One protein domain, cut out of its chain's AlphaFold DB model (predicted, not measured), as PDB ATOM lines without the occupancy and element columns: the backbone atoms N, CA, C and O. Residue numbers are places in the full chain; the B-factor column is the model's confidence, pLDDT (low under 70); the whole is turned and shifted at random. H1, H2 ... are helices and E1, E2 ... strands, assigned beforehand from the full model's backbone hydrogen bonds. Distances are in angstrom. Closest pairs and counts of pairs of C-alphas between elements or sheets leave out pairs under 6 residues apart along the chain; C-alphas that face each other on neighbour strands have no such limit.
ATOM      1  N   PRO A  99       3.306 -22.003  -6.465       52.41
ATOM      2  CA  PRO A  99       3.640 -20.749  -5.809       52.41
ATOM      3  C   PRO A  99       5.134 -20.777  -5.493       52.41
ATOM      4  O   PRO A  99       5.638 -21.753  -4.933       52.41
ATOM      5  N   ARG A 100       5.864 -19.759  -5.962       54.31
ATOM      6  CA  ARG A 100       7.285 -19.646  -5.641       54.31
ATOM      7  C   ARG A 100       7.366 -19.491  -4.131       54.31
ATOM      8  O   ARG A 100       6.905 -18.470  -3.623       54.31
ATOM      9  N   VAL A 101       7.977 -20.476  -3.470       55.84
ATOM     10  CA  VAL A 101       8.510 -20.338  -2.111       55.84
ATOM     11  C   VAL A 101       9.217 -18.989  -2.063       55.84
ATOM     12  O   VAL A 101      10.122 -18.736  -2.868       55.84
ATOM     13  N   ALA A 102       8.731 -18.072  -1.230       65.88
ATOM     14  CA  ALA A 102       9.307 -16.745  -1.186       65.88
ATOM     15  C   ALA A 102      10.646 -16.844  -0.473       65.88
ATOM     16  O   ALA A 102      10.745 -17.368   0.634       65.88
ATOM     17  N   THR A 103      11.679 -16.315  -1.114       84.88
ATOM     18  CA  THR A 103      12.996 -16.219  -0.504       84.88
ATOM     19  C   THR A 103      12.903 -15.372   0.770       84.88
ATOM     20  O   THR A 103      12.264 -14.308   0.775       84.88
ATOM     21  N   LEU A 104      13.533 -15.859   1.841       91.44
ATOM     22  CA  LEU A 104      13.757 -15.095   3.066       91.44
ATOM     23  C   LEU A 104      14.460 -13.773   2.723       91.44
ATOM     24  O   LEU A 104      15.209 -13.688   1.747       91.44
ATOM     25  N   ASN A 105      14.216 -12.727   3.508       93.69
ATOM     26  CA  ASN A 105      14.987 -11.498   3.380       93.69
ATOM     27  C   ASN A 105      16.472 -11.805   3.694       93.69
ATOM     28  O   ASN A 105      16.741 -12.394   4.745       93.69
ATOM     29  N   PRO A 106      17.440 -11.403   2.841       95.00
ATOM     30  CA  PRO A 106      18.867 -11.669   3.051       95.00
ATOM     31  C   PRO A 106      19.430 -11.229   4.409       95.00
ATOM     32  O   PRO A 106      20.454 -11.748   4.837       95.00
ATOM     33  N   ILE A 107      18.777 -10.291   5.103       96.38
ATOM     34  CA  ILE A 107      19.176  -9.881   6.455       96.38
ATOM     35  C   ILE A 107      18.950 -10.971   7.519       96.38
ATOM     36  O   ILE A 107      19.674 -11.003   8.515       96.38
ATOM     37  N   PHE A 108      17.984 -11.869   7.294       96.88
ATOM     38  CA  PHE A 108      17.672 -13.013   8.156       96.88
ATOM     39  C   PHE A 108      18.271 -14.321   7.628       96.88
ATOM     40  O   PHE A 108      18.491 -15.238   8.413       96.88
ATOM     41  N   ASP A 109      18.551 -14.430   6.323       95.81
ATOM     42  CA  ASP A 109      19.121 -15.646   5.728       95.81
ATOM     43  C   ASP A 109      20.647 -15.747   5.897       95.81
ATOM     44  O   ASP A 109      21.414 -15.751   4.932       95.81
ATOM     45  N   LYS A 110      21.088 -15.809   7.156       95.50
ATOM     46  CA  LYS A 110      22.496 -15.965   7.542       95.50
ATOM     47  C   LYS A 110      22.740 -17.343   8.156       95.50
ATOM     48  O   LYS A 110      21.890 -17.851   8.884       95.50
ATOM     49  N   GLN A 111      23.876 -17.974   7.843       95.94
ATOM     50  CA  GLN A 111      24.120 -19.388   8.179       95.94
ATOM     51  C   GLN A 111      24.214 -19.671   9.686       95.94
ATOM     52  O   GLN A 111      23.852 -20.764  10.113       95.94
ATOM     53  N   ASP A 112      24.649 -18.679  10.456       95.75
ATOM     54  CA  ASP A 112      24.809 -18.647  11.913       95.75
ATOM     55  C   ASP A 112      23.493 -18.536  12.699       95.75
ATOM     56  O   ASP A 112      23.477 -18.799  13.898       95.75
ATOM     57  N   ILE A 113      22.389 -18.173  12.043       97.75
ATOM     58  CA  ILE A 113      21.058 -18.107  12.658       97.75
ATOM     59  C   ILE A 113      20.342 -19.444  12.438       97.75
ATOM     60  O   ILE A 113      20.321 -19.969  11.320       97.75
ATOM     61  N   GLU A 114      19.709 -19.998  13.469       97.69
ATOM     62  CA  GLU A 114      18.916 -21.229  13.350       97.69
ATOM     63  C   GLU A 114      17.722 -21.045  12.385       97.69
ATOM     64  O   GLU A 114      17.071 -19.995  12.421       97.69
ATOM     65  N   PRO A 115      17.414 -22.016  11.500       96.25
ATOM     66  CA  PRO A 115      16.399 -21.867  10.447       96.25
ATOM     67  C   PRO A 115      15.025 -21.367  10.924       96.25
ATOM     68  O   PRO A 115      14.404 -20.530  10.266       96.25
ATOM     69  N   GLU A 116      14.561 -21.850  12.074       96.44
ATOM     70  CA  GLU A 116      13.346 -21.433  12.772       96.44
ATOM     71  C   GLU A 116      13.364 -19.935  13.095       96.44
ATOM     72  O   GLU A 116      12.448 -19.205  12.706       96.44
ATOM     73  N   HIS A 117      14.449 -19.452  13.699       98.12
ATOM     74  CA  HIS A 117      14.653 -18.054  14.055       98.12
ATOM     75  C   HIS A 117      14.690 -17.141  12.817       98.12
ATOM     76  O   HIS A 117      14.096 -16.057  12.846       98.12
ATOM     77  N   ARG A 118      15.257 -17.598  11.685       96.94
ATOM     78  CA  ARG A 118      15.188 -16.865  10.398       96.94
ATOM     79  C   ARG A 118      13.752 -16.699   9.912       96.94
ATOM     80  O   ARG A 118      13.357 -15.606   9.513       96.94
ATOM     81  N   VAL A 119      12.964 -17.779   9.941       94.94
ATOM     82  CA  VAL A 119      11.558 -17.772   9.501       94.94
ATOM     83  C   VAL A 119      10.702 -16.905  10.424       94.94
ATOM     84  O   VAL A 119       9.833 -16.183   9.940       94.94
ATOM     85  N   ILE A 120      10.938 -16.947  11.737       96.81
ATOM     86  CA  ILE A 120      10.210 -16.128  12.711       96.81
ATOM     87  C   ILE A 120      10.493 -14.639  12.488       96.81
ATOM     88  O   ILE A 120       9.539 -13.865  12.365       96.81
ATOM     89  N   ALA A 121      11.767 -14.252  12.376       97.62
ATOM     90  CA  ALA A 121      12.164 -12.868  12.125       97.62
ATOM     91  C   ALA A 121      11.636 -12.362  10.770       97.62
ATOM     92  O   ALA A 121      11.017 -11.303  10.710       97.62
ATOM     93  N   ASP A 122      11.763 -13.149   9.695       96.12
ATOM     94  CA  ASP A 122      11.248 -12.796   8.365       96.12
ATOM     95  C   ASP A 122       9.719 -12.623   8.344       96.12
ATOM     96  O   ASP A 122       9.209 -11.661   7.763       96.12
ATOM     97  N   GLN A 123       8.970 -13.502   9.020       95.06
ATOM     98  CA  GLN A 123       7.514 -13.374   9.132       95.06
ATOM     99  C   GLN A 123       7.099 -12.136   9.936       95.06
ATOM    100  O   GLN A 123       6.184 -11.430   9.514       95.06
ATOM    101  N   ALA A 124       7.760 -11.866  11.064       96.06
ATOM    102  CA  ALA A 124       7.486 -10.700  11.900       96.06
ATOM    103  C   ALA A 124       7.859  -9.381  11.196       96.06
ATOM    104  O   ALA A 124       7.093  -8.421  11.207       96.06
ATOM    105  N   PHE A 125       8.989  -9.350  10.492       96.25
ATOM    106  CA  PHE A 125       9.471  -8.171   9.776       96.25
ATOM    107  C   PHE A 125       8.578  -7.768   8.601       96.25
ATOM    108  O   PHE A 125       8.391  -6.585   8.335       96.25
ATOM    109  N   ARG A 126       7.966  -8.736   7.907       94.75
ATOM    110  CA  ARG A 126       7.033  -8.454   6.802       94.75
ATOM    111  C   ARG A 126       5.708  -7.822   7.246       94.75
ATOM    112  O   ARG A 126       4.926  -7.443   6.378       94.75
ATOM    113  N   ILE A 127       5.445  -7.736   8.550       94.00
ATOM    114  CA  ILE A 127       4.222  -7.143   9.112       94.00
ATOM    115  C   ILE A 127       4.358  -5.630   9.301       94.00
ATOM    116  O   ILE A 127       3.362  -4.927   9.142       94.00
ATOM    117  N   ILE A 128       5.558  -5.114   9.593       93.38
ATOM    118  CA  ILE A 128       5.777  -3.665   9.710       93.38
ATOM    119  C   ILE A 128       5.761  -2.974   8.333       93.38
ATOM    120  O   ILE A 128       6.086  -3.615   7.326       93.38
ATOM    121  N   PRO A 129       5.417  -1.673   8.247       93.19
ATOM    122  CA  PRO A 129       5.365  -0.952   6.977       93.19
ATOM    123  C   PRO A 129       6.675  -1.032   6.184       93.19
ATOM    124  O   PRO A 129       7.769  -0.910   6.734       93.19
ATOM    125  N   GLY A 130       6.576  -1.188   4.860       93.50
ATOM    126  CA  GLY A 130       7.743  -1.392   3.990       93.50
ATOM    127  C   GLY A 130       8.765  -0.245   3.994       93.50
ATOM    128  O   GLY A 130       9.933  -0.475   3.696       93.50
ATOM    129  N   HIS A 131       8.357   0.973   4.369       93.44
ATOM    130  CA  HIS A 131       9.283   2.091   4.565       93.44
ATOM    131  C   HIS A 131      10.074   1.953   5.880       93.44
ATOM    132  O   HIS A 131      11.282   2.169   5.868       93.44
ATOM    133  N   CYS A 132       9.456   1.474   6.966       94.94
ATOM    134  CA  CYS A 132      10.158   1.129   8.209       94.94
ATOM    135  C   CYS A 132      11.136  -0.041   8.016       94.94
ATOM    136  O   CYS A 132      12.258  -0.003   8.519       94.94
ATOM    137  N   GLN A 133      10.771  -1.045   7.207       95.25
ATOM    138  CA  GLN A 133      11.673  -2.155   6.860       95.25
ATOM    139  C   GLN A 133      12.995  -1.673   6.234       95.25
ATOM    140  O   GLN A 133      14.022  -2.331   6.375       95.25
ATOM    141  N   ALA A 134      13.019  -0.515   5.567       95.50
ATOM    142  CA  ALA A 134      14.240  -0.001   4.955       95.50
ATOM    143  C   ALA A 134      15.330   0.378   5.978       95.50
ATOM    144  O   ALA A 134      16.493   0.489   5.581       95.50
ATOM    145  N   PHE A 135      14.999   0.564   7.260       96.06
ATOM    146  CA  PHE A 135      15.947   0.998   8.289       96.06
ATOM    147  C   PHE A 135      16.767  -0.144   8.897       96.06
ATOM    148  O   PHE A 135      17.937   0.072   9.215       96.06
ATOM    149  N   LEU A 136      16.237  -1.372   8.972       97.38
ATOM    150  CA  LEU A 136      16.990  -2.515   9.503       97.38
ATOM    151  C   LEU A 136      18.121  -2.892   8.533       97.38
ATOM    152  O   LEU A 136      17.877  -3.272   7.388       97.38
ATOM    153  N   LYS A 137      19.371  -2.763   8.990       97.12
ATOM    154  CA  LYS A 137      20.590  -3.097   8.232       97.12
ATOM    155  C   LYS A 137      21.276  -4.342   8.766       97.12
ATOM    156  O   LYS A 137      21.773  -5.139   7.974       97.12
ATOM    157  N   ASN A 138      21.262  -4.529  10.085       97.19
ATOM    158  CA  ASN A 138      21.891  -5.670  10.733       97.19
ATOM    159  C   ASN A 138      20.902  -6.404  11.642       97.19
ATOM    160  O   ASN A 138      20.211  -5.795  12.453       97.19
ATOM    161  N   PHE A 139      20.896  -7.727  11.539       98.06
ATOM    162  CA  PHE A 139      20.239  -8.615  12.489       98.06
ATOM    163  C   PHE A 139      21.228  -9.685  12.943       98.06
ATOM    164  O   PHE A 139      21.964 -10.222  12.109       98.06
ATOM    165  N   TYR A 140      21.257  -9.981  14.237       98.00
ATOM    166  CA  TYR A 140      22.105 -11.013  14.829       98.00
ATOM    167  C   TYR A 140      21.314 -11.809  15.864       98.00
ATOM    168  O   TYR A 140      20.475 -11.248  16.571       98.00
ATOM    169  N   VAL A 141      21.628 -13.099  15.990       98.25
ATOM    170  CA  VAL A 141      21.106 -13.947  17.064       98.25
ATOM    171  C   VAL A 141      22.271 -14.588  17.809       98.25
ATOM    172  O   VAL A 141      23.191 -15.124  17.200       98.25
ATOM    173  N   ARG A 142      22.235 -14.493  19.137       97.50
ATOM    174  CA  ARG A 142      23.227 -15.018  20.073       97.50
ATOM    175  C   ARG A 142      22.685 -16.256  20.773       97.50
ATOM    176  O   ARG A 142      21.614 -16.205  21.368       97.50
ATOM    177  N   TYR A 143      23.436 -17.350  20.741       97.06
ATOM    178  CA  TYR A 143      23.042 -18.640  21.330       97.06
ATOM    179  C   TYR A 143      23.849 -18.999  22.590       97.06
ATOM    180  O   TYR A 143      23.728 -20.095  23.133       97.06
ATOM    181  N   ASP A 144      24.677 -18.071  23.070       93.62
ATOM    182  CA  ASP A 144      25.605 -18.228  24.191       93.62
ATOM    183  C   ASP A 144      25.020 -17.808  25.557       93.62
ATOM    184  O   ASP A 144      25.744 -17.758  26.545       93.62
ATOM    185  N   ASN A 145      23.703 -17.574  25.636       91.75
ATOM    186  CA  ASN A 145      22.991 -17.033  26.806       91.75
ATOM    187  C   ASN A 145      23.521 -15.654  27.272       91.75
ATOM    188  O   ASN A 145      23.959 -15.516  28.419       91.75
ATOM    189  N   PRO A 146      23.474 -14.611  26.417       93.62
ATOM    190  CA  PRO A 146      23.855 -13.254  26.807       93.62
ATOM    191  C   PRO A 146      22.993 -12.712  27.961       93.62
ATOM    192  O   PRO A 146      21.817 -13.050  28.098       93.62
ATOM    193  N   GLN A 147      23.562 -11.800  28.759       91.75
ATOM    194  CA  GLN A 147      22.866 -11.126  29.870       91.75
ATOM    195  C   GLN A 147      21.622 -10.341  29.410       91.75
ATOM    196  O   GLN A 147      20.642 -10.246  30.148       91.75
ATOM    197  N   HIS A 148      21.662  -9.784  28.196       92.50
ATOM    198  CA  HIS A 148      20.547  -9.081  27.568       92.50
ATOM    199  C   HIS A 148      19.858 -10.008  26.564       92.50
ATOM    200  O   HIS A 148      20.519 -10.606  25.715       92.50
ATOM    201  N   ARG A 149      18.526 -10.124  26.652       96.31
ATOM    202  CA  ARG A 149      17.723 -10.954  25.735       96.31
ATOM    203  C   ARG A 149      17.496 -10.294  24.376       96.31
ATOM    204  O   ARG A 149      17.304 -10.993  23.386       96.31
ATOM    205  N   GLY A 150      17.523  -8.972  24.346       96.44
ATOM    206  CA  GLY A 150      17.402  -8.157  23.154       96.44
ATOM    207  C   GLY A 150      18.179  -6.855  23.344       96.44
ATOM    208  O   GLY A 150      18.414  -6.444  24.484       96.44
ATOM    209  N   LEU A 151      18.679  -6.310  22.237       94.94
ATOM    210  CA  LEU A 151      19.309  -4.999  22.127       94.94
ATOM    211  C   LEU A 151      18.977  -4.415  20.748       94.94
ATOM    212  O   LEU A 151      19.352  -4.990  19.716       94.94
ATOM    213  N   GLY A 152      18.331  -3.254  20.737       92.75
ATOM    214  CA  GLY A 152      17.850  -2.597  19.526       92.75
ATOM    215  C   GLY A 152      18.406  -1.199  19.307       92.75
ATOM    216  O   GLY A 152      19.265  -0.691  20.037       92.75
ATOM    217  N   GLY A 153      17.908  -0.582  18.241       90.50
ATOM    218  CA  GLY A 153      18.227   0.775  17.827       90.50
ATOM    219  C   GLY A 153      17.834   1.015  16.369       90.50
ATOM    220  O   GLY A 153      17.215   0.175  15.716       90.50
ATOM    221  N   LYS A 154      18.263   2.154  15.822       92.38
ATOM    222  CA  LYS A 154      17.831   2.694  14.514       92.38
ATOM    223  C   LYS A 154      17.993   1.761  13.309       92.38
ATOM    224  O   LYS A 154      17.354   1.972  12.285       92.38
ATOM    225  N   SER A 155      18.909   0.794  13.378       95.50
ATOM    226  CA  SER A 155      19.275  -0.048  12.227       95.50
ATOM    227  C   SER A 155      19.814  -1.440  12.562       95.50
ATOM    228  O   SER A 155      20.131  -2.205  11.646       95.50
ATOM    229  N   THR A 156      19.949  -1.775  13.845       96.75
ATOM    230  CA  THR A 156      20.558  -3.027  14.302       96.75
ATOM    231  C   THR A 156      19.700  -3.636  15.396       96.75
ATOM    232  O   THR A 156      19.290  -2.928  16.310       96.75
ATOM    233  N   ILE A 157      19.455  -4.940  15.286       98.31
ATOM    234  CA  ILE A 157      18.781  -5.753  16.298       98.31
ATOM    235  C   ILE A 157      19.685  -6.947  16.627       98.31
ATOM    236  O   ILE A 157      20.156  -7.642  15.721       98.31
ATOM    237  N   ILE A 158      19.921  -7.183  17.915       98.06
ATOM    238  CA  ILE A 158      20.630  -8.351  18.447       98.06
ATOM    239  C   ILE A 158      19.679  -9.048  19.419       98.06
ATOM    240  O   ILE A 158      19.235  -8.423  20.375       98.06
ATOM    241  N   LEU A 159      19.377 -10.328  19.201       98.25
ATOM    242  CA  LEU A 159      18.537 -11.125  20.105       98.25
ATOM    243  C   LEU A 159      19.299 -12.301  20.708       98.25
ATOM    244  O   LEU A 159      20.227 -12.823  20.096       98.25
ATOM    245  N   THR A 160      18.852 -12.783  21.865       98.06
ATOM    246  CA  THR A 160      19.141 -14.153  22.294       98.06
ATOM    247  C   THR A 160      18.252 -15.134  21.531       98.06
ATOM    248  O   THR A 160      17.051 -14.915  21.398       98.06
ATOM    249  N   GLY A 161      18.831 -16.227  21.044       97.81
ATOM    250  CA  GLY A 161      18.107 -17.395  20.535       97.81
ATOM    251  C   GLY A 161      17.889 -18.470  21.602       97.81
ATOM    252  O   GLY A 161      17.294 -19.502  21.327       97.81
ATOM    253  N   SER A 162      18.359 -18.249  22.835       96.81
ATOM    254  CA  SER A 162      18.253 -19.201  23.951       96.81
ATOM    255  C   SER A 162      16.916 -19.098  24.716       96.81
ATOM    256  O   SER A 162      16.859 -19.367  25.917       96.81
ATOM    257  N   VAL A 163      15.840 -18.678  24.042       97.50
ATOM    258  CA  VAL A 163      14.480 -18.492  24.589       97.50
ATOM    259  C   VAL A 163      13.448 -19.200  23.699       97.50
ATOM    260  O   VAL A 163      13.745 -19.464  22.538       97.50
ATOM    261  N   PRO A 164      12.232 -19.512  24.188       98.06
ATOM    262  CA  PRO A 164      11.199 -20.141  23.361       98.06
ATOM    263  C   PRO A 164      10.785 -19.278  22.156       98.06
ATOM    264  O   PRO A 164      10.674 -18.061  22.292       98.06
ATOM    265  N   ASP A 165      10.430 -19.895  21.023       98.19
ATOM    266  CA  ASP A 165       9.988 -19.242  19.772       98.19
ATOM    267  C   ASP A 165       8.943 -18.121  19.947       98.19
ATOM    268  O   ASP A 165       8.910 -17.153  19.182       98.19
ATOM    269  N   GLU A 166       8.024 -18.278  20.908       97.88
ATOM    270  CA  GLU A 166       7.001 -17.275  21.227       97.88
ATOM    271  C   GLU A 166       7.610 -16.018  21.856       97.88
ATOM    272  O   GLU A 166       7.264 -14.909  21.441       97.88
ATOM    273  N   GLU A 167       8.557 -16.190  22.778       98.38
ATOM    274  CA  GLU A 167       9.315 -15.097  23.386       98.38
ATOM    275  C   GLU A 167      10.301 -14.490  22.381       98.38
ATOM    276  O   GLU A 167      10.363 -13.272  22.273       98.38
ATOM    277  N   PHE A 168      11.005 -15.299  21.579       98.69
ATOM    278  CA  PHE A 168      11.907 -14.798  20.533       98.69
ATOM    279  C   PHE A 168      11.187 -13.848  19.567       98.69
ATOM    280  O   PHE A 168      11.676 -12.765  19.249       98.69
ATOM    281  N   ARG A 169       9.982 -14.228  19.118       98.62
ATOM    282  CA  ARG A 169       9.146 -13.379  18.260       98.62
ATOM    283  C   ARG A 169       8.666 -12.121  18.983       98.62
ATOM    284  O   ARG A 169       8.565 -11.076  18.345       98.62
ATOM    285  N   ALA A 170       8.351 -12.211  20.274       98.75
ATOM    286  CA  ALA A 170       7.904 -11.065  21.059       98.75
ATOM    287  C   ALA A 170       9.045 -10.068  21.314       98.75
ATOM    288  O   ALA A 170       8.858  -8.880  21.073       98.75
ATOM    289  N   LEU A 171      10.239 -10.554  21.670       98.69
ATOM    290  CA  LEU A 171      11.475  -9.772  21.702       98.69
ATOM    291  C   LEU A 171      11.733  -9.113  20.345       98.69
ATOM    292  O   LEU A 171      11.911  -7.907  20.283       98.69
ATOM    293  N   PHE A 172      11.654  -9.854  19.235       98.69
ATOM    294  CA  PHE A 172      11.835  -9.253  17.911       98.69
ATOM    295  C   PHE A 172      10.820  -8.138  17.619       98.69
ATOM    296  O   PHE A 172      11.190  -7.126  17.036       98.69
ATOM    297  N   PHE A 173       9.558  -8.268  18.048       98.69
ATOM    298  CA  PHE A 173       8.592  -7.171  17.933       98.69
ATOM    299  C   PHE A 173       8.899  -5.990  18.862       98.69
ATOM    300  O   PHE A 173       8.735  -4.859  18.422       98.69
ATOM    301  N   HIS A 174       9.371  -6.223  20.087       98.75
ATOM    302  CA  HIS A 174       9.843  -5.169  20.990       98.75
ATOM    303  C   HIS A 174      11.007  -4.383  20.347       98.75
ATOM    304  O   HIS A 174      10.930  -3.164  20.204       98.75
ATOM    305  N   GLU A 175      12.012  -5.072  19.797       98.56
ATOM    306  CA  GLU A 175      13.141  -4.434  19.100       98.56
ATOM    307  C   GLU A 175      12.739  -3.741  17.784       98.56
ATOM    308  O   GLU A 175      13.301  -2.706  17.409       98.56
ATOM    309  N   LEU A 176      11.727  -4.264  17.079       98.19
ATOM    310  CA  LEU A 176      11.090  -3.546  15.969       98.19
ATOM    311  C   LEU A 176      10.322  -2.304  16.440       98.19
ATOM    312  O   LEU A 176      10.159  -1.382  15.642       98.19
ATOM    313  N   GLY A 177       9.892  -2.252  17.701       98.25
ATOM    314  CA  GLY A 177       9.386  -1.053  18.359       98.25
ATOM    315  C   GLY A 177      10.446   0.043  18.361       98.25
ATOM    316  O   GLY A 177      10.239   1.060  17.706       98.25
ATOM    317  N   HIS A 178      11.620  -0.200  18.956       98.00
ATOM    318  CA  HIS A 178      12.747   0.750  18.927       98.00
ATOM    319  C   HIS A 178      13.197   1.129  17.507       98.00
ATOM    320  O   HIS A 178      13.547   2.280  17.249       98.00
ATOM    321  N   LEU A 179      13.195   0.186  16.559       97.38
ATOM    322  CA  LEU A 179      13.532   0.492  15.166       97.38
ATOM    323  C   LEU A 179      12.471   1.367  14.485       97.38
ATOM    324  O   LEU A 179      12.808   2.230  13.671       97.38
ATOM    325  N   THR A 180      11.194   1.148  14.793       97.06
ATOM    326  CA  THR A 180      10.104   1.994  14.298       97.06
ATOM    327  C   THR A 180      10.223   3.390  14.908       97.06
ATOM    328  O   THR A 180      10.182   4.366  14.172       97.06
ATOM    329  N   ASP A 181      10.468   3.463  16.213       97.69
ATOM    330  CA  ASP A 181      10.574   4.693  16.995       97.69
ATOM    331  C   ASP A 181      11.758   5.582  16.586       97.69
ATOM    332  O   ASP A 181      11.584   6.744  16.256       97.69
ATOM    333  N   LEU A 182      12.972   5.027  16.557       95.88
ATOM    334  CA  LEU A 182      14.209   5.797  16.374       95.88
ATOM    335  C   LEU A 182      14.702   5.834  14.915       95.88
ATOM    336  O   LEU A 182      15.577   6.636  14.553       95.88
ATOM    337  N   GLY A 183      14.222   4.882  14.109       93.88
ATOM    338  CA  GLY A 183      14.603   4.672  12.715       93.88
ATOM    339  C   GLY A 183      13.515   5.104  11.738       93.88
ATOM    340  O   GLY A 183      13.790   5.911  10.860       93.88
ATOM    341  N   CYS A 184      12.296   4.571  11.863       95.50
ATOM    342  CA  CYS A 184      11.219   4.856  10.911       95.50
ATOM    343  C   CYS A 184      10.582   6.235  11.118       95.50
ATOM    344  O   CYS A 184      10.335   6.954  10.146       95.50
ATOM    345  N   PHE A 185      10.331   6.599  12.372       96.00
ATOM    346  CA  PHE A 185       9.908   7.931  12.767       96.00
ATOM    347  C   PHE A 185      11.155   8.790  12.992       96.00
ATOM    348  O   PHE A 185      12.077   8.414  13.710       96.00
ATOM    349  N   GLN A 186      11.242   9.869  12.210       95.00
ATOM    350  CA  GLN A 186      12.357  10.811  12.210       95.00
ATOM    351  C   GLN A 186      11.836  12.200  11.860       95.00
ATOM    352  O   GLN A 186      11.382  12.443  10.739       95.00
ATOM    353  N   GLY A 187      11.929  13.118  12.815       96.31
ATOM    354  CA  GLY A 187      11.732  14.544  12.569       96.31
ATOM    355  C   GLY A 187      12.957  15.231  11.942       96.31
ATOM    356  O   GLY A 187      13.974  14.613  11.620       96.31
ATOM    357  N   THR A 188      12.884  16.551  11.789       97.62
ATOM    358  CA  THR A 188      13.893  17.394  11.149       97.62
ATOM    359  C   THR A 188      14.331  18.562  12.034       97.62
ATOM    360  O   THR A 188      13.539  19.209  12.719       97.62
ATOM    361  N   ALA A 189      15.611  18.939  11.935       97.31
ATOM    362  CA  ALA A 189      16.173  20.071  12.681       97.31
ATOM    363  C   ALA A 189      15.431  21.410  12.475       97.31
ATOM    364  O   ALA A 189      15.505  22.300  13.322       97.31
ATOM    365  N   VAL A 190      14.692  21.554  11.366       98.06
ATOM    366  CA  VAL A 190      13.916  22.756  11.023       98.06
ATOM    367  C   VAL A 190      12.678  22.920  11.914       98.06
ATOM    368  O   VAL A 190      12.297  24.053  12.203       98.06
ATOM    369  N   ALA A 191      12.080  21.831  12.406       98.19
ATOM    370  CA  ALA A 191      10.961  21.903  13.350       98.19
ATOM    371  C   ALA A 191      11.388  22.378  14.754       98.19
ATOM    372  O   ALA A 191      10.569  22.868  15.537       98.19
ATOM    373  N   GLY A 192      12.686  22.290  15.059       98.12
ATOM    374  CA  GLY A 192      13.275  22.665  16.340       98.12
ATOM    375  C   GLY A 192      13.297  21.522  17.357       98.12
ATOM    376  O   GLY A 192      12.652  20.487  17.188       98.12
ATOM    377  N   SER A 193      14.079  21.715  18.419       97.75
ATOM    378  CA  SER A 193      14.366  20.699  19.435       97.75
ATOM    379  C   SER A 193      13.204  20.418  20.391       97.75
ATOM    380  O   SER A 193      12.313  21.246  20.606       97.75
ATOM    381  N   THR A 194      13.258  19.238  21.002       98.25
ATOM    382  CA  THR A 194      12.369  18.766  22.072       98.25
ATOM    383  C   THR A 194      13.197  18.491  23.341       98.25
ATOM    384  O   THR A 194      14.428  18.463  23.261       98.25
ATOM    385  N   PRO A 195      12.581  18.261  24.517       97.81
ATOM    386  CA  PRO A 195      13.298  17.733  25.684       97.81
ATOM    387  C   PRO A 195      13.646  16.232  25.569       97.81
ATOM    388  O   PRO A 195      14.150  15.656  26.532       97.81
ATOM    389  N   TYR A 196      13.356  15.591  24.433       97.81
ATOM    390  CA  TYR A 196      13.547  14.165  24.187       97.81
ATOM    391  C   TYR A 196      14.829  13.935  23.370       97.81
ATOM    392  O   TYR A 196      15.042  14.551  22.321       97.81
ATOM    393  N   MET A 197      15.696  13.056  23.872       95.75
ATOM    394  CA  MET A 197      16.985  12.706  23.263       95.75
ATOM    395  C   MET A 197      17.297  11.217  23.446       95.75
ATOM    396  O   MET A 197      17.080  10.680  24.536       95.75
ATOM    397  N   ASP A 198      17.846  10.577  22.410       93.19
ATOM    398  CA  ASP A 198      18.533   9.279  22.498       93.19
ATOM    399  C   ASP A 198      20.024   9.567  22.692       93.19
ATOM    400  O   ASP A 198      20.748   9.874  21.742       93.19
ATOM    401  N   LYS A 199      20.475   9.539  23.951       90.75
ATOM    402  CA  LYS A 199      21.833   9.942  24.354       90.75
ATOM    403  C   LYS A 199      22.121  11.380  23.895       90.75
ATOM    404  O   LYS A 199      21.484  12.307  24.388       90.75
ATOM    405  N   ASP A 200      23.054  11.559  22.961       91.62
ATOM    406  CA  ASP A 200      23.415  12.855  22.378       91.62
ATOM    407  C   ASP A 200      22.591  13.198  21.113       91.62
ATOM    408  O   ASP A 200      22.725  14.296  20.567       91.62
ATOM    409  N   GLU A 201      21.746  12.285  20.621       93.00
ATOM    410  CA  GLU A 201      20.926  12.488  19.424       93.00
ATOM    411  C   GLU A 201      19.572  13.129  19.768       93.00
ATOM    412  O   GLU A 201      18.803  12.651  20.602       93.00
ATOM    413  N   GLN A 202      19.271  14.243  19.103       96.25
ATOM    414  CA  GLN A 202      18.063  15.032  19.321       96.25
ATOM    415  C   GLN A 202      16.855  14.429  18.591       96.25
ATOM    416  O   GLN A 202      16.883  14.297  17.368       96.25
ATOM    417  N   ILE A 203      15.752  14.200  19.314       97.44
ATOM    418  CA  ILE A 203      14.434  13.982  18.700       97.44
ATOM    419  C   ILE A 203      13.808  15.347  18.371       97.44
ATOM    420  O   ILE A 203      13.813  16.257  19.211       97.44
ATOM    421  N   TRP A 204      13.288  15.524  17.158       98.31
ATOM    422  CA  TRP A 204      12.794  16.812  16.644       98.31
ATOM    423  C   TRP A 204      11.267  16.940  16.740       98.31
ATOM    424  O   TRP A 204      10.566  15.944  16.808       98.31
ATOM    425  N   LYS A 205      10.721  18.165  16.770       98.38
ATOM    426  CA  LYS A 205       9.284  18.395  17.071       98.38
ATOM    427  C   LYS A 205       8.277  17.816  16.072       98.38
ATOM    428  O   LYS A 205       7.114  17.669  16.432       98.38
ATOM    429  N   ASP A 206       8.686  17.592  14.832       98.31
ATOM    430  CA  ASP A 206       7.903  16.985  13.749       98.31
ATOM    431  C   ASP A 206       8.058  15.456  13.683       98.31
ATOM    432  O   ASP A 206       7.473  14.820  12.808       98.31
ATOM    433  N   ASP A 207       8.814  14.866  14.608       98.38
ATOM    434  CA  ASP A 207       8.895  13.424  14.787       98.38
ATOM    435  C   ASP A 207       7.573  12.880  15.371       98.38
ATOM    436  O   ASP A 207       7.154  13.339  16.441       98.38
ATOM    437  N   PRO A 208       6.894  11.920  14.711       98.31
ATOM    438  CA  PRO A 208       5.639  11.349  15.198       98.31
ATOM    439  C   PRO A 208       5.679  10.906  16.665       98.31
ATOM    440  O   PRO A 208       4.737  11.193  17.418       98.31
ATOM    441  N   SER A 209       6.769  10.263  17.094       98.38
ATOM    442  CA  SER A 209       6.893   9.675  18.434       98.38
ATOM    443  C   SER A 209       6.878  10.702  19.566       98.38
ATOM    444  O   SER A 209       6.486  10.379  20.684       98.38
ATOM    445  N   VAL A 210       7.175  11.976  19.287       98.62
ATOM    446  CA  VAL A 210       7.082  13.066  20.278       98.62
ATOM    447  C   VAL A 210       5.686  13.164  20.887       98.62
ATOM    448  O   VAL A 210       5.554  13.423  22.083       98.62
ATOM    449  N   SER A 211       4.644  12.930  20.089       98.56
ATOM    450  CA  SER A 211       3.258  12.948  20.570       98.56
ATOM    451  C   SER A 211       2.886  11.714  21.403       98.56
ATOM    452  O   SER A 211       2.024  11.821  22.273       98.56
ATOM    453  N   PHE A 212       3.573  10.581  21.209       98.81
ATOM    454  CA  PHE A 212       3.473   9.411  22.086       98.81
ATOM    455  C   PHE A 212       4.171   9.680  23.425       98.81
ATOM    456  O   PHE A 212       3.558   9.533  24.483       98.81
ATOM    457  N   TYR A 213       5.425  10.150  23.398       98.69
ATOM    458  CA  TYR A 213       6.193  10.438  24.616       98.69
ATOM    459  C   TYR A 213       5.464  11.442  25.522       98.69
ATOM    460  O   TYR A 213       5.372  11.231  26.729       98.69
ATOM    461  N   GLN A 214       4.867  12.492  24.946       98.56
ATOM    462  CA  GLN A 214       4.137  13.537  25.681       98.56
ATOM    463  C   GLN A 214       2.977  13.033  26.553       98.56
ATOM    464  O   GLN A 214       2.569  13.759  27.461       98.56
ATOM    465  N   ILE A 215       2.468  11.816  26.329       98.75
ATOM    466  CA  ILE A 215       1.406  11.209  27.146       98.75
ATOM    467  C   ILE A 215       1.897  10.999  28.588       98.75
ATOM    468  O   ILE A 215       1.265  11.465  29.537       98.75
ATOM    469  N   SER A 216       3.059  10.361  28.755       98.56
ATOM    470  CA  SER A 216       3.579   9.939  30.066       98.56
ATOM    471  C   SER A 216       4.916  10.584  30.452       98.56
ATOM    472  O   SER A 216       5.297  10.491  31.615       98.56
ATOM    473  N   TRP A 217       5.616  11.262  29.535       98.50
ATOM    474  CA  TRP A 217       7.008  11.699  29.709       98.50
ATOM    475  C   TRP A 217       7.216  13.199  29.499       98.50
ATOM    476  O   TRP A 217       6.839  13.772  28.478       98.50
ATOM    477  N   MET A 218       7.930  13.821  30.437       98.06
ATOM    478  CA  MET A 218       8.392  15.210  30.366       98.06
ATOM    479  C   MET A 218       9.730  15.342  29.612       98.06
ATOM    480  O   MET A 218      10.010  16.377  29.009       98.06
ATOM    481  N   ASN A 219      10.572  14.307  29.678       97.06
ATOM    482  CA  ASN A 219      11.834  14.136  28.946       97.06
ATOM    483  C   ASN A 219      12.184  12.633  28.901       97.06
ATOM    484  O   ASN A 219      11.421  11.831  29.435       97.06
ATOM    485  N   SER A 220      13.337  12.253  28.337       93.62
ATOM    486  CA  SER A 220      13.732  10.844  28.157       93.62
ATOM    487  C   SER A 220      13.718   9.956  29.411       93.62
ATOM    488  O   SER A 220      13.699   8.743  29.258       93.62
ATOM    489  N   GLN A 221      13.768  10.511  30.630       93.12
ATOM    490  CA  GLN A 221      13.864   9.732  31.880       93.12
ATOM    491  C   GLN A 221      12.900  10.182  32.990       93.12
ATOM    492  O   GLN A 221      12.905   9.602  34.074       93.12
ATOM    493  N   ALA A 222      12.096  11.225  32.773       96.75
ATOM    494  CA  ALA A 222      11.202  11.767  33.793       96.75
ATOM    495  C   ALA A 222       9.746  11.732  33.332       96.75
ATOM    496  O   ALA A 222       9.403  12.317  32.300       96.75
ATOM    497  N   HIS A 223       8.885  11.109  34.137       98.12
ATOM    498  CA  HIS A 223       7.445  11.089  33.902       98.12
ATOM    499  C   HIS A 223       6.802  12.474  34.037       98.12
ATOM    500  O   HIS A 223       7.322  13.381  34.699       98.12
ATOM    501  N   ASN A 224       5.621  12.620  33.443       98.00
ATOM    502  CA  ASN A 224       4.723  13.736  33.697       98.00
ATOM    503  C   ASN A 224       4.219  13.716  35.152       98.00
ATOM    504  O   ASN A 224       4.110  12.679  35.807       98.00
ATOM    505  N   ARG A 225       3.872  14.892  35.690       97.12
ATOM    506  CA  ARG A 225       3.336  14.983  37.053       97.12
ATOM    507  C   ARG A 225       1.960  14.319  37.128       97.12
ATOM    508  O   ARG A 225       1.004  14.840  36.566       97.12
ATOM    509  N   GLY A 226       1.853  13.281  37.952       96.75
ATOM    510  CA  GLY A 226       0.601  12.563  38.202       96.75
ATOM    511  C   GLY A 226       0.455  11.274  37.400       96.75
ATOM    512  O   GLY A 226      -0.504  10.557  37.649       96.75
ATOM    513  N   THR A 227       1.407  10.971  36.513       98.12
ATOM    514  CA  THR A 227       1.550   9.644  35.909       98.12
ATOM    515  C   THR A 227       1.796   8.590  36.992       98.12
ATOM    516  O   THR A 227       2.553   8.846  37.935       98.12
ATOM    517  N   THR A 228       1.160   7.426  36.864       97.44
ATOM    518  CA  THR A 228       1.324   6.278  37.774       97.44
ATOM    519  C   THR A 228       1.760   5.020  37.016       97.44
ATOM    520  O   THR A 228       1.864   5.028  35.791       97.44
ATOM    521  N   GLU A 229       2.050   3.926  37.728       95.81
ATOM    522  CA  GLU A 229       2.464   2.657  37.103       95.81
ATOM    523  C   GLU A 229       1.374   2.105  36.161       95.81
ATOM    524  O   GLU A 229       1.675   1.537  35.113       95.81
ATOM    525  N   GLU A 230       0.098   2.336  36.485       97.06
ATOM    526  CA  GLU A 230      -1.067   1.900  35.707       97.06
ATOM    527  C   GLU A 230      -1.143   2.508  34.294       97.06
ATOM    528  O   GLU A 230      -1.743   1.888  33.409       97.06
ATOM    529  N   ASP A 231      -0.508   3.666  34.070       98.50
ATOM    530  CA  ASP A 231      -0.422   4.365  32.775       98.50
ATOM    531  C   ASP A 231       0.560   3.700  31.788       98.50
ATOM    532  O   ASP A 231       0.686   4.117  30.627       98.50
ATOM    533  N   PHE A 232       1.271   2.659  32.230       98.69
ATOM    534  CA  PHE A 232       2.231   1.899  31.438       98.69
ATOM    535  C   PHE A 232       1.729   0.486  31.147       98.69
ATOM    536  O   PHE A 232       1.035  -0.153  31.942       98.69
ATOM    537  N   VAL A 233       2.068  -0.041  29.968       98.44
ATOM    538  CA  VAL A 233       1.633  -1.392  29.582       98.44
ATOM    539  C   VAL A 233       2.306  -2.475  30.432       98.44
ATOM    540  O   VAL A 233       1.680  -3.501  30.702       98.44
ATOM    541  N   SER A 234       3.521  -2.221  30.909       98.62
ATOM    542  CA  SER A 234       4.299  -3.104  31.772       98.62
ATOM    543  C   SER A 234       5.136  -2.310  32.779       98.62
ATOM    544  O   SER A 234       5.277  -1.094  32.662       98.62
ATOM    545  N   GLY A 235       5.719  -2.998  33.762       98.00
ATOM    546  CA  GLY A 235       6.714  -2.399  34.655       98.00
ATOM    547  C   GLY A 235       7.948  -1.902  33.890       98.00
ATOM    548  O   GLY A 235       8.413  -0.788  34.130       98.00
ATOM    549  N   TYR A 236       8.420  -2.678  32.908       97.75
ATOM    550  CA  TYR A 236       9.551  -2.334  32.043       97.75
ATOM    551  C   TYR A 236       9.280  -1.067  31.213       97.75
ATOM    552  O   TYR A 236      10.121  -0.173  31.167       97.75
ATOM    553  N   ALA A 237       8.053  -0.909  30.701       98.44
ATOM    554  CA  ALA A 237       7.595   0.291  29.995       98.44
ATOM    555  C   ALA A 237       7.659   1.588  30.827       98.44
ATOM    556  O   ALA A 237       7.612   2.674  30.260       98.44
ATOM    557  N   SER A 238       7.749   1.514  32.160       97.19
ATOM    558  CA  SER A 238       7.846   2.708  33.015       97.19
ATOM    559  C   SER A 238       9.282   3.208  33.235       97.19
ATOM    560  O   SER A 238       9.469   4.223  33.910       97.19
ATOM    561  N   TRP A 239      10.296   2.530  32.679       94.94
ATOM    562  CA  TRP A 239      11.715   2.808  32.945       94.94
ATOM    563  C   TRP A 239      12.257   4.011  32.156       94.94
ATOM    564  O   TRP A 239      12.843   4.915  32.754       94.94
ATOM    565  N   ASP A 240      12.024   4.057  30.842       97.06
ATOM    566  CA  ASP A 240      12.272   5.220  29.984       97.06
ATOM    567  C   ASP A 240      11.265   5.281  28.816       97.06
ATOM    568  O   ASP A 240      10.489   4.348  28.595       97.06
ATOM    569  N   MET A 241      11.232   6.400  28.085       97.75
ATOM    570  CA  MET A 241      10.225   6.621  27.033       97.75
ATOM    571  C   MET A 241      10.387   5.722  25.796       97.75
ATOM    572  O   MET A 241       9.418   5.529  25.059       97.75
ATOM    573  N   PHE A 242      11.589   5.192  25.554       97.81
ATOM    574  CA  PHE A 242      11.859   4.290  24.436       97.81
ATOM    575  C   PHE A 242      11.370   2.883  24.770       97.81
ATOM    576  O   PHE A 242      10.774   2.223  23.920       97.81
ATOM    577  N   GLU A 243      11.565   2.457  26.019       98.12
ATOM    578  CA  GLU A 243      11.001   1.216  26.553       98.12
ATOM    579  C   GLU A 243       9.467   1.277  26.618       98.12
ATOM    580  O   GLU A 243       8.798   0.318  26.234       98.12
ATOM    581  N   ASP A 244       8.882   2.424  26.994       98.81
ATOM    582  CA  ASP A 244       7.428   2.651  26.927       98.81
ATOM    583  C   ASP A 244       6.884   2.447  25.507       98.81
ATOM    584  O   ASP A 244       5.875   1.762  25.310       98.81
ATOM    585  N   PHE A 245       7.574   2.997  24.501       98.81
ATOM    586  CA  PHE A 245       7.207   2.811  23.100       98.81
ATOM    587  C   PHE A 245       7.345   1.347  22.670       98.81
ATOM    588  O   PHE A 245       6.400   0.788  22.108       98.81
ATOM    589  N   ALA A 246       8.494   0.716  22.924       98.75
ATOM    590  CA  ALA A 246       8.792  -0.644  22.481       98.75
ATOM    591  C   ALA A 246       7.846  -1.680  23.101       98.75
ATOM    592  O   ALA A 246       7.234  -2.471  22.374       98.75
ATOM    593  N   GLU A 247       7.637  -1.613  24.418       98.81
ATOM    594  CA  GLU A 247       6.684  -2.456  25.141       98.81
ATOM    595  C   GLU A 247       5.244  -2.211  24.678       98.81
ATOM    596  O   GLU A 247       4.495  -3.162  24.427       98.81
ATOM    597  N   SER A 248       4.836  -0.949  24.502       98.88
ATOM    598  CA  SER A 248       3.480  -0.632  24.034       98.88
ATOM    599  C   SER A 248       3.253  -1.069  22.583       98.88
ATOM    600  O   SER A 248       2.156  -1.520  22.242       98.88
ATOM    601  N   PHE A 249       4.287  -1.024  21.740       98.75
ATOM    602  CA  PHE A 249       4.255  -1.522  20.367       98.75
ATOM    603  C   PHE A 249       4.070  -3.046  20.328       98.75
ATOM    604  O   PHE A 249       3.135  -3.527  19.678       98.75
ATOM    605  N   VAL A 250       4.874  -3.827  21.065       98.56
ATOM    606  CA  VAL A 250       4.682  -5.289  21.125       98.56
ATOM    607  C   VAL A 250       3.328  -5.653  21.753       98.56
ATOM    608  O   VAL A 250       2.655  -6.567  21.267       98.56
ATOM    609  N   TYR A 251       2.838  -4.879  22.730       98.69
ATOM    610  CA  TYR A 251       1.496  -5.056  23.296       98.69
ATOM    611  C   TYR A 251       0.385  -4.781  22.269       98.69
ATOM    612  O   TYR A 251      -0.584  -5.540  22.185       98.69
ATOM    613  N   TYR A 252       0.537  -3.756  21.424       98.62
ATOM    614  CA  TYR A 252      -0.398  -3.443  20.338       98.62
ATOM    615  C   TYR A 252      -0.372  -4.478  19.201       98.62
ATOM    616  O   TYR A 252      -1.408  -4.752  18.580       98.62
ATOM    617  N   VAL A 253       0.783  -5.082  18.916       98.12
ATOM    618  CA  VAL A 253       0.921  -6.113  17.874       98.12
ATOM    619  C   VAL A 253       0.406  -7.476  18.350       98.12
ATOM    620  O   VAL A 253      -0.371  -8.107  17.627       98.12
ATOM    621  N   LEU A 254       0.802  -7.922  19.549       98.50
ATOM    622  CA  LEU A 254       0.566  -9.293  20.025       98.50
ATOM    623  C   LEU A 254      -0.638  -9.451  20.971       98.50
ATOM    624  O   LEU A 254      -1.243 -10.522  21.012       98.50
ATOM    625  N   HIS A 255      -1.028  -8.388  21.683       98.19
ATOM    626  CA  HIS A 255      -2.057  -8.425  22.731       98.19
ATOM    627  C   HIS A 255      -3.106  -7.312  22.580       98.19
ATOM    628  O   HIS A 255      -3.644  -6.810  23.575       98.19
ATOM    629  N   ARG A 256      -3.419  -6.925  21.334       97.44
ATOM    630  CA  ARG A 256      -4.245  -5.749  20.995       97.44
ATOM    631  C   ARG A 256      -5.581  -5.696  21.746       97.44
ATOM    632  O   ARG A 256      -6.027  -4.619  22.117       97.44
ATOM    633  N   GLU A 257      -6.218  -6.837  22.006       96.56
ATOM    634  CA  GLU A 257      -7.476  -6.939  22.758       96.56
ATOM    635  C   GLU A 257      -7.327  -6.829  24.286       96.56
ATOM    636  O   GLU A 257      -8.313  -6.584  24.982       96.56
ATOM    637  N   VAL A 258      -6.135  -7.046  24.846       97.31
ATOM    638  CA  VAL A 258      -5.845  -6.756  26.261       97.31
ATOM    639  C   VAL A 258      -5.530  -5.273  26.412       97.31
ATOM    640  O   VAL A 258      -6.122  -4.627  27.273       97.31
ATOM    641  N   PHE A 259      -4.712  -4.722  25.508       98.31
ATOM    642  CA  PHE A 259      -4.425  -3.289  25.451       98.31
ATOM    643  C   PHE A 259      -5.721  -2.480  25.302       98.31
ATOM    644  O   PHE A 259      -6.018  -1.658  26.160       98.31
ATOM    645  N   ALA A 260      -6.571  -2.810  24.321       97.75
ATOM    646  CA  ALA A 260      -7.861  -2.145  24.113       97.75
ATOM    647  C   ALA A 260      -8.816  -2.219  25.323       97.75
ATOM    648  O   ALA A 260      -9.659  -1.342  25.485       97.75
ATOM    649  N   ARG A 261      -8.715  -3.258  26.169       96.12
ATOM    650  CA  ARG A 261      -9.510  -3.355  27.408       96.12
ATOM    651  C   ARG A 261      -8.969  -2.441  28.501       96.12
ATOM    652  O   ARG A 261      -9.754  -1.721  29.096       96.12
ATOM    653  N   ARG A 262      -7.652  -2.420  28.723       97.25
ATOM    654  CA  ARG A 262      -7.027  -1.500  29.694       97.25
ATOM    655  C   ARG A 262      -7.198  -0.036  29.279       97.25
ATOM    656  O   ARG A 262      -7.522   0.803  30.107       97.25
ATOM    657  N   ALA A 263      -7.086   0.242  27.983       98.19
ATOM    658  CA  ALA A 263      -7.379   1.535  27.366       98.19
ATOM    659  C   ALA A 263      -8.837   2.007  27.547       98.19
ATOM    660  O   ALA A 263      -9.109   3.189  27.394       98.19
ATOM    661  N   ALA A 264      -9.789   1.124  27.871       97.44
ATOM    662  CA  ALA A 264     -11.163   1.532  28.180       97.44
ATOM    663  C   ALA A 264     -11.336   2.033  29.631       97.44
ATOM    664  O   ALA A 264     -12.399   2.553  29.968       97.44
ATOM    665  N   GLU A 265     -10.319   1.853  30.481       96.00
ATOM    666  CA  GLU A 265     -10.344   2.134  31.925       96.00
ATOM    667  C   GLU A 265      -9.220   3.096  32.370       96.00
ATOM    668  O   GLU A 265      -9.223   3.545  33.515       96.00
ATOM    669  N   ASN A 266      -8.271   3.432  31.485       98.12
ATOM    670  CA  ASN A 266      -7.140   4.326  31.748       98.12
ATOM    671  C   ASN A 266      -6.879   5.250  30.539       98.12
ATOM    672  O   ASN A 266      -6.623   4.771  29.431       98.12
ATOM    673  N   ASP A 267      -6.907   6.568  30.767       98.69
ATOM    674  CA  ASP A 267      -6.811   7.594  29.716       98.69
ATOM    675  C   ASP A 267      -5.430   7.650  29.031       98.69
ATOM    676  O   ASP A 267      -5.344   7.910  27.829       98.69
ATOM    677  N   ALA A 268      -4.338   7.375  29.755       98.75
ATOM    678  CA  ALA A 268      -2.991   7.366  29.182       98.75
ATOM    679  C   ALA A 268      -2.802   6.169  28.235       98.75
ATOM    680  O   ALA A 268      -2.324   6.318  27.109       98.75
ATOM    681  N   LEU A 269      -3.263   4.983  28.644       98.81
ATOM    682  CA  LEU A 269      -3.312   3.793  27.795       98.81
ATOM    683  C   LEU A 269      -4.286   3.966  26.622       98.81
ATOM    684  O   LEU A 269      -4.006   3.449  25.541       98.81
ATOM    685  N   ALA A 270      -5.384   4.711  26.795       98.88
ATOM    686  CA  ALA A 270      -6.279   5.091  25.702       98.88
ATOM    687  C   ALA A 270      -5.548   5.920  24.641       98.88
ATOM    688  O   ALA A 270      -5.578   5.564  23.461       98.88
ATOM    689  N   ALA A 271      -4.828   6.963  25.064       98.88
ATOM    690  CA  ALA A 271      -4.033   7.803  24.178       98.88
ATOM    691  C   ALA A 271      -2.933   7.000  23.459       98.88
ATOM    692  O   ALA A 271      -2.821   7.087  22.237       98.88
ATOM    693  N   LYS A 272      -2.180   6.148  24.176       98.88
ATOM    694  CA  LYS A 272      -1.136   5.284  23.585       98.88
ATOM    695  C   LYS A 272      -1.718   4.295  22.571       98.88
ATOM    696  O   LYS A 272      -1.173   4.123  21.484       98.88
ATOM    697  N   TYR A 273      -2.847   3.662  22.895       98.81
ATOM    698  CA  TYR A 273      -3.527   2.728  21.994       98.81
ATOM    699  C   TYR A 273      -4.042   3.431  20.729       98.81
ATOM    700  O   TYR A 273      -3.805   2.944  19.622       98.81
ATOM    701  N   GLN A 274      -4.699   4.587  20.879       98.81
ATOM    702  CA  GLN A 274      -5.176   5.405  19.762       98.81
ATOM    703  C   GLN A 274      -4.014   5.874  18.876       98.81
ATOM    704  O   GLN A 274      -4.111   5.781  17.654       98.81
ATOM    705  N   TRP A 275      -2.894   6.286  19.474       98.81
ATOM    706  CA  TRP A 275      -1.707   6.728  18.746       98.81
ATOM    707  C   TRP A 275      -1.216   5.674  17.740       98.81
ATOM    708  O   TRP A 275      -0.988   6.001  16.573       98.81
ATOM    709  N   PHE A 276      -1.148   4.395  18.135       98.62
ATOM    710  CA  PHE A 276      -0.796   3.305  17.214       98.62
ATOM    711  C   PHE A 276      -1.859   3.046  16.138       98.62
ATOM    712  O   PHE A 276      -1.512   2.635  15.031       98.62
ATOM    713  N   GLN A 277      -3.147   3.278  16.419       98.12
ATOM    714  CA  GLN A 277      -4.191   3.181  15.392       98.12
ATOM    715  C   GLN A 277      -4.063   4.278  14.327       98.12
ATOM    716  O   GLN A 277      -4.380   4.026  13.167       98.12
ATOM    717  N   GLU A 278      -3.615   5.473  14.714       98.25
ATOM    718  CA  GLU A 278      -3.467   6.631  13.825       98.25
ATOM    719  C   GLU A 278      -2.175   6.578  13.000       98.25
ATOM    720  O   GLU A 278      -2.209   6.824  11.795       98.25
ATOM    721  N   HIS A 279      -1.050   6.213  13.623       97.69
ATOM    722  CA  HIS A 279       0.271   6.235  12.982       97.69
ATOM    723  C   HIS A 279       0.641   4.915  12.294       97.69
ATOM    724  O   HIS A 279       1.459   4.910  11.376       97.69
ATOM    725  N   LEU A 280       0.026   3.796  12.695       96.38
ATOM    726  CA  LEU A 280       0.256   2.466  12.119       96.38
ATOM    727  C   LEU A 280      -1.069   1.756  11.741       96.38
ATOM    728  O   LEU A 280      -1.283   0.597  12.124       96.38
ATOM    729  N   PRO A 281      -1.972   2.409  10.974       95.44
ATOM    730  CA  PRO A 281      -3.324   1.909  10.694       95.44
ATOM    731  C   PRO A 281      -3.329   0.582   9.924       95.44
ATOM    732  O   PRO A 281      -4.212  -0.253  10.125       95.44
ATOM    733  N   ASP A 282      -2.318   0.367   9.080       92.62
ATOM    734  CA  ASP A 282      -2.194  -0.813   8.226       92.62
ATOM    735  C   ASP A 282      -1.626  -2.046   8.955       92.62
ATOM    736  O   ASP A 282      -1.540  -3.111   8.345       92.62
ATOM    737  N   LEU A 283      -1.248  -1.954  10.244       94.06
ATOM    738  CA  LEU A 283      -0.715  -3.100  10.992       94.06
ATOM    739  C   LEU A 283      -1.786  -4.191  11.196       94.06
ATOM    740  O   LEU A 283      -2.695  -4.016  12.030       94.06
ATOM    741  N   PRO A 284      -1.669  -5.362  10.531       94.44
ATOM    742  CA  PRO A 284      -2.656  -6.425  10.651       94.44
ATOM    743  C   PRO A 284      -2.761  -6.950  12.089       94.44
ATOM    744  O   PRO A 284      -1.841  -6.830  12.901       94.44
ATOM    745  N   LYS A 285      -3.899  -7.572  12.411       94.94
ATOM    746  CA  LYS A 285      -4.039  -8.373  13.634       94.94
ATOM    747  C   LYS A 285      -3.405  -9.736  13.373       94.94
ATOM    748  O   LYS A 285      -3.954 -10.521  12.605       94.94
ATOM    749  N   VAL A 286      -2.244  -9.978  13.978       96.19
ATOM    750  CA  VAL A 286      -1.377 -11.140  13.683       96.19
ATOM    751  C   VAL A 286      -1.269 -12.141  14.827       96.19
ATOM    752  O   VAL A 286      -0.593 -13.160  14.710       96.19
ATOM    753  N   ALA A 287      -1.944 -11.862  15.935       97.25
ATOM    754  CA  ALA A 287      -1.959 -12.690  17.123       97.25
ATOM    755  C   ALA A 287      -3.312 -12.585  17.831       97.25
ATOM    756  O   ALA A 287      -4.156 -11.747  17.494       97.25
ATOM    757  N   LYS A 288      -3.500 -13.455  18.818       97.00
ATOM    758  CA  LYS A 288      -4.575 -13.382  19.805       97.00
ATOM    759  C   LYS A 288      -3.968 -13.655  21.175       97.00
ATOM    760  O   LYS A 288      -3.335 -14.690  21.356       97.00
ATOM    761  N   SER A 289      -4.188 -12.774  22.138       96.69
ATOM    762  CA  SER A 289      -3.681 -12.944  23.496       96.69
ATOM    763  C   SER A 289      -4.330 -14.138  24.198       96.69
ATOM    764  O   SER A 289      -5.558 -14.270  24.226       96.69
ATOM    765  N   ASN A 290      -3.503 -14.953  24.851       96.12
ATOM    766  CA  ASN A 290      -3.953 -15.966  25.806       96.12
ATOM    767  C   ASN A 290      -3.999 -15.395  27.238       96.12
ATOM    768  O   ASN A 290      -4.816 -15.831  28.053       96.12
ATOM    769  N   THR A 291      -3.213 -14.348  27.515       91.06
ATOM    770  CA  THR A 291      -3.286 -13.542  28.743       91.06
ATOM    771  C   THR A 291      -4.639 -12.830  28.881       91.06
ATOM    772  O   THR A 291      -5.164 -12.250  27.920       91.06
ATOM    773  N   ARG A 292      -5.187 -12.835  30.101       89.69
ATOM    774  CA  ARG A 292      -6.346 -12.031  30.519       89.69
ATOM    775  C   ARG A 292      -5.869 -10.889  31.412       89.69
ATOM    776  O   ARG A 292      -4.904 -11.064  32.139       89.69
ATOM    777  N   TRP A 293      -6.567  -9.757  31.374       89.50
ATOM    778  CA  TRP A 293      -6.402  -8.715  32.386       89.50
ATOM    779  C   TRP A 293      -7.079  -9.172  33.682       89.50
ATOM    780  O   TRP A 293      -8.252  -9.551  33.655       89.50
ATOM    781  N   ASP A 294      -6.326  -9.173  34.776       90.25
ATOM    782  CA  ASP A 294      -6.745  -9.548  36.131       90.25
ATOM    783  C   ASP A 294      -6.532  -8.412  37.153       90.25
ATOM    784  O   ASP A 294      -6.835  -8.580  38.333       90.25
ATOM    785  N   GLY A 295      -6.057  -7.250  36.688       90.50
ATOM    786  CA  GLY A 295      -5.700  -6.090  37.504       90.50
ATOM    787  C   GLY A 295      -4.203  -5.967  37.806       90.50
ATOM    788  O   GLY A 295      -3.790  -4.920  38.293       90.50
ATOM    789  N   ALA A 296      -3.382  -6.983  37.512       93.50
ATOM    790  CA  ALA A 296      -1.941  -6.934  37.748       93.50
ATOM    791  C   ALA A 296      -1.175  -6.450  36.506       93.50
ATOM    792  O   ALA A 296      -1.268  -7.033  35.423       93.50
ATOM    793  N   ILE A 297      -0.370  -5.396  36.669       95.56
ATOM    794  CA  ILE A 297       0.529  -4.907  35.619       95.56
ATOM    795  C   ILE A 297       1.648  -5.950  35.423       95.56
ATOM    796  O   ILE A 297       2.338  -6.287  36.388       95.56
ATOM    797  N   PRO A 298       1.848  -6.498  34.209       96.69
ATOM    798  CA  PRO A 298       2.943  -7.427  33.952       96.69
ATOM    799  C   PRO A 298       4.285  -6.693  34.033       96.69
ATOM    800  O   PRO A 298       4.378  -5.537  33.638       96.69
ATOM    801  N   TRP A 299       5.357  -7.354  34.478       97.56
ATOM    802  CA  TRP A 299       6.679  -6.714  34.444       97.56
ATOM    803  C   TRP A 299       7.176  -6.473  33.009       97.56
ATOM    804  O   TRP A 299       7.794  -5.452  32.754       97.56
ATOM    805  N   ASP A 300       6.879  -7.386  32.084       97.81
ATOM    806  CA  ASP A 300       7.472  -7.456  30.742       97.81
ATOM    807  C   ASP A 300       6.447  -8.059  29.764       97.81
ATOM    808  O   ASP A 300       5.917  -9.150  30.014       97.81
ATOM    809  N   ILE A 301       6.139  -7.355  28.669       98.38
ATOM    810  CA  ILE A 301       5.164  -7.806  27.666       98.38
ATOM    811  C   ILE A 301       5.681  -9.005  26.863       98.38
ATOM    812  O   ILE A 301       4.891  -9.877  26.494       98.38
ATOM    813  N   THR A 302       6.992  -9.116  26.639       98.38
ATOM    814  CA  THR A 302       7.596 -10.191  25.828       98.38
ATOM    815  C   THR A 302       7.420 -11.590  26.431       98.38
ATOM    816  O   THR A 302       7.569 -12.592  25.732       98.38
ATOM    817  N   LYS A 303       7.046 -11.670  27.717       97.81
ATOM    818  CA  LYS A 303       6.741 -12.913  28.447       97.81
ATOM    819  C   LYS A 303       5.274 -13.351  28.377       97.81
ATOM    820  O   LYS A 303       4.939 -14.423  28.884       97.81
ATOM    821  N   LEU A 304       4.376 -12.539  27.819       97.62
ATOM    822  CA  LEU A 304       2.945 -12.846  27.783       97.62
ATOM    823  C   LEU A 304       2.618 -13.872  26.687       97.62
ATOM    824  O   LEU A 304       3.100 -13.777  25.565       97.62
ATOM    825  N   SER A 305       1.744 -14.839  26.985       97.25
ATOM    826  CA  SER A 305       1.361 -15.869  26.006       97.25
ATOM    827  C   SER A 305       0.322 -15.358  25.004       97.25
ATOM    828  O   SER A 305      -0.660 -14.693  25.364       97.25
ATOM    829  N   TYR A 306       0.507 -15.728  23.739       98.12
ATOM    830  CA  TYR A 306      -0.382 -15.419  22.627       98.12
ATOM    831  C   TYR A 306      -0.363 -16.548  21.590       98.12
ATOM    832  O   TYR A 306       0.637 -17.224  21.379       98.12
ATOM    833  N   ASP A 307      -1.469 -16.706  20.878       97.75
ATOM    834  CA  ASP A 307      -1.541 -17.525  19.680       97.75
ATOM    835  C   ASP A 307      -1.018 -16.731  18.472       97.75
ATOM    836  O   ASP A 307      -1.619 -15.721  18.096       97.75
ATOM    837  N   TRP A 308       0.015 -17.219  17.780       96.69
ATOM    838  CA  TRP A 308       0.442 -16.656  16.491       96.69
ATOM    839  C   TRP A 308      -0.587 -16.948  15.382       96.69
ATOM    840  O   TRP A 308      -0.965 -18.101  15.156       96.69
ATOM    841  N   LYS A 309      -1.055 -15.902  14.685       94.62
ATOM    842  CA  LYS A 309      -2.068 -15.933  13.608       94.62
ATOM    843  C   LYS A 309      -1.620 -15.059  12.412       94.62
ATOM    844  O   LYS A 309      -2.274 -14.062  12.103       94.62
ATOM    845  N   PRO A 310      -0.505 -15.392  11.736       87.12
ATOM    846  CA  PRO A 310       0.012 -14.591  10.629       87.12
ATOM    847  C   PRO A 310      -0.975 -14.567   9.446       87.12
ATOM    848  O   PRO A 310      -1.637 -15.579   9.190       87.12
ATOM    849  N   PRO A 311      -1.047 -13.465   8.674       84.19
ATOM    850  CA  PRO A 311      -1.816 -13.407   7.436       84.19
ATOM    851  C   PRO A 311      -1.475 -14.573   6.501       84.19
ATOM    852  O   PRO A 311      -0.301 -14.895   6.300       84.19
ATOM    853  N   THR A 312      -2.489 -15.183   5.880       78.62
ATOM    854  CA  THR A 312      -2.326 -16.356   5.001       78.62
ATOM    855  C   THR A 312      -1.309 -16.114   3.884       78.62
ATOM    856  O   THR A 312      -0.579 -17.022   3.499       78.62
ATOM    857  N   GLU A 313      -1.197 -14.874   3.409       76.88
ATOM    858  CA  GLU A 313      -0.233 -14.435   2.396       76.88
ATOM    859  C   GLU A 313       1.236 -14.513   2.838       76.88
ATOM    860  O   GLU A 313       2.108 -14.587   1.976       76.88
ATOM    861  N   LEU A 314       1.523 -14.505   4.146       71.81
ATOM    862  CA  LEU A 314       2.859 -14.751   4.706       71.81
ATOM    863  C   LEU A 314       3.121 -16.250   4.932       71.81
ATOM    864  O   LEU A 314       4.272 -16.678   4.958       71.81
ATOM    865  N   VAL A 315       2.066 -17.059   5.077       60.78
ATOM    866  CA  VAL A 315       2.160 -18.517   5.278       60.78
ATOM    867  C   VAL A 315       2.272 -19.266   3.950       60.78
ATOM    868  O   VAL A 315       3.089 -20.173   3.826       60.78
TER     869      VAL A 315
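What this domain is: This is residues 99 to 315 of the 318 residues of an uncharacterized protein of Candidatus Peregrinibacteria bacterium GW2011_GWA2_54_9 (UniProt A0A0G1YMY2). Two helices, H3 and H5, cross in the core; H1 and the small sheet of E1 and E2, through E2, pack on H3, while H7 packs across H5 with H4 and H6 beside H7. Two small strand hairpins lie farther out: E3 and E4 near H4, and E6 and E7 by the last residues of H5. The printed part has 217 residues, with eight named helices and seven named strands in the order H1 H2 E1 E2 H3 E3 E4 H4 E5 H5 H6 H7 E6 E7 H8; E1 and E2 are parallel, the two hairpins antiparallel, and the class is mixed, helices and strands. It is compact, with a radius of gyration of the C-alphas of 16.9 A and spans of 51 by 44 by 36 A.

Where its parts are: H1 is residues 115 to 125, 15.4 A long, from C-alpha 115 at (16.399, -21.867, 10.447). H2 is 130 to 133, E1 138 to 142 and E2 156 to 160. H3, 165 to 184, is the longest helix at 25.7 A. E3 is 193 to 198, E4 201 to 204, H4 209 to 216 and E5 217 to 219. H5, 241 to 254, measures 19.9 A. H6 is 256 to 262, and H7, 267 to 279, measures 18.2 A. E6 is 287 to 289, E7 306 to 308 and H8 312 to 315, with C-alpha 315 at (2.160, -18.517, 5.278).

How they stand to each other: H3 touches H5 at a steep tilt of 52 degrees, opposite ways, the closest C-alphas being Gly 177 and Ala 246, 4.2 A. H3 touches H1 at 41 degrees, steep, the same way (C-alphas 120 and 169, 6.3 A). C-alphas 157 of E2 and 175 of H3 are 6.4 A apart. Across E1 and E2, N 142 and O 159 are within hydrogen-bond range at 2.8 A; across E3 and E4, N 201 and O 198 at 2.8 A; across E6 and E7, N 307 and O 288 at 2.8 A. H7 touches H4 at a shallow 10 degrees, opposite ways (C-alphas 215 and 268, 6.2 A), and forms a helical hairpin with H6 (C-alphas 262 and 269, 6.7 A). E5 pairs with no named strand. H8 is close to H1 but not clearly touching (C-alphas 123 and 314, 6.6 A). In H1, H3, H5 and H7 every O i to N i+4 pair is within hydrogen-bond range; H4 has 2 of 4, H6 2 of 3, and H2 and H8 are too short.

The domain as a whole: The C-alphas farthest apart, Pro 99 and Arg 225, are 55.8 A apart. The printed part has no cut. The links E1 to E2, E5 to H5 and E6 to E7 are long. The mean pLDDT of the printed part is 95.4; residues 99 to 102 and 315 are under 70.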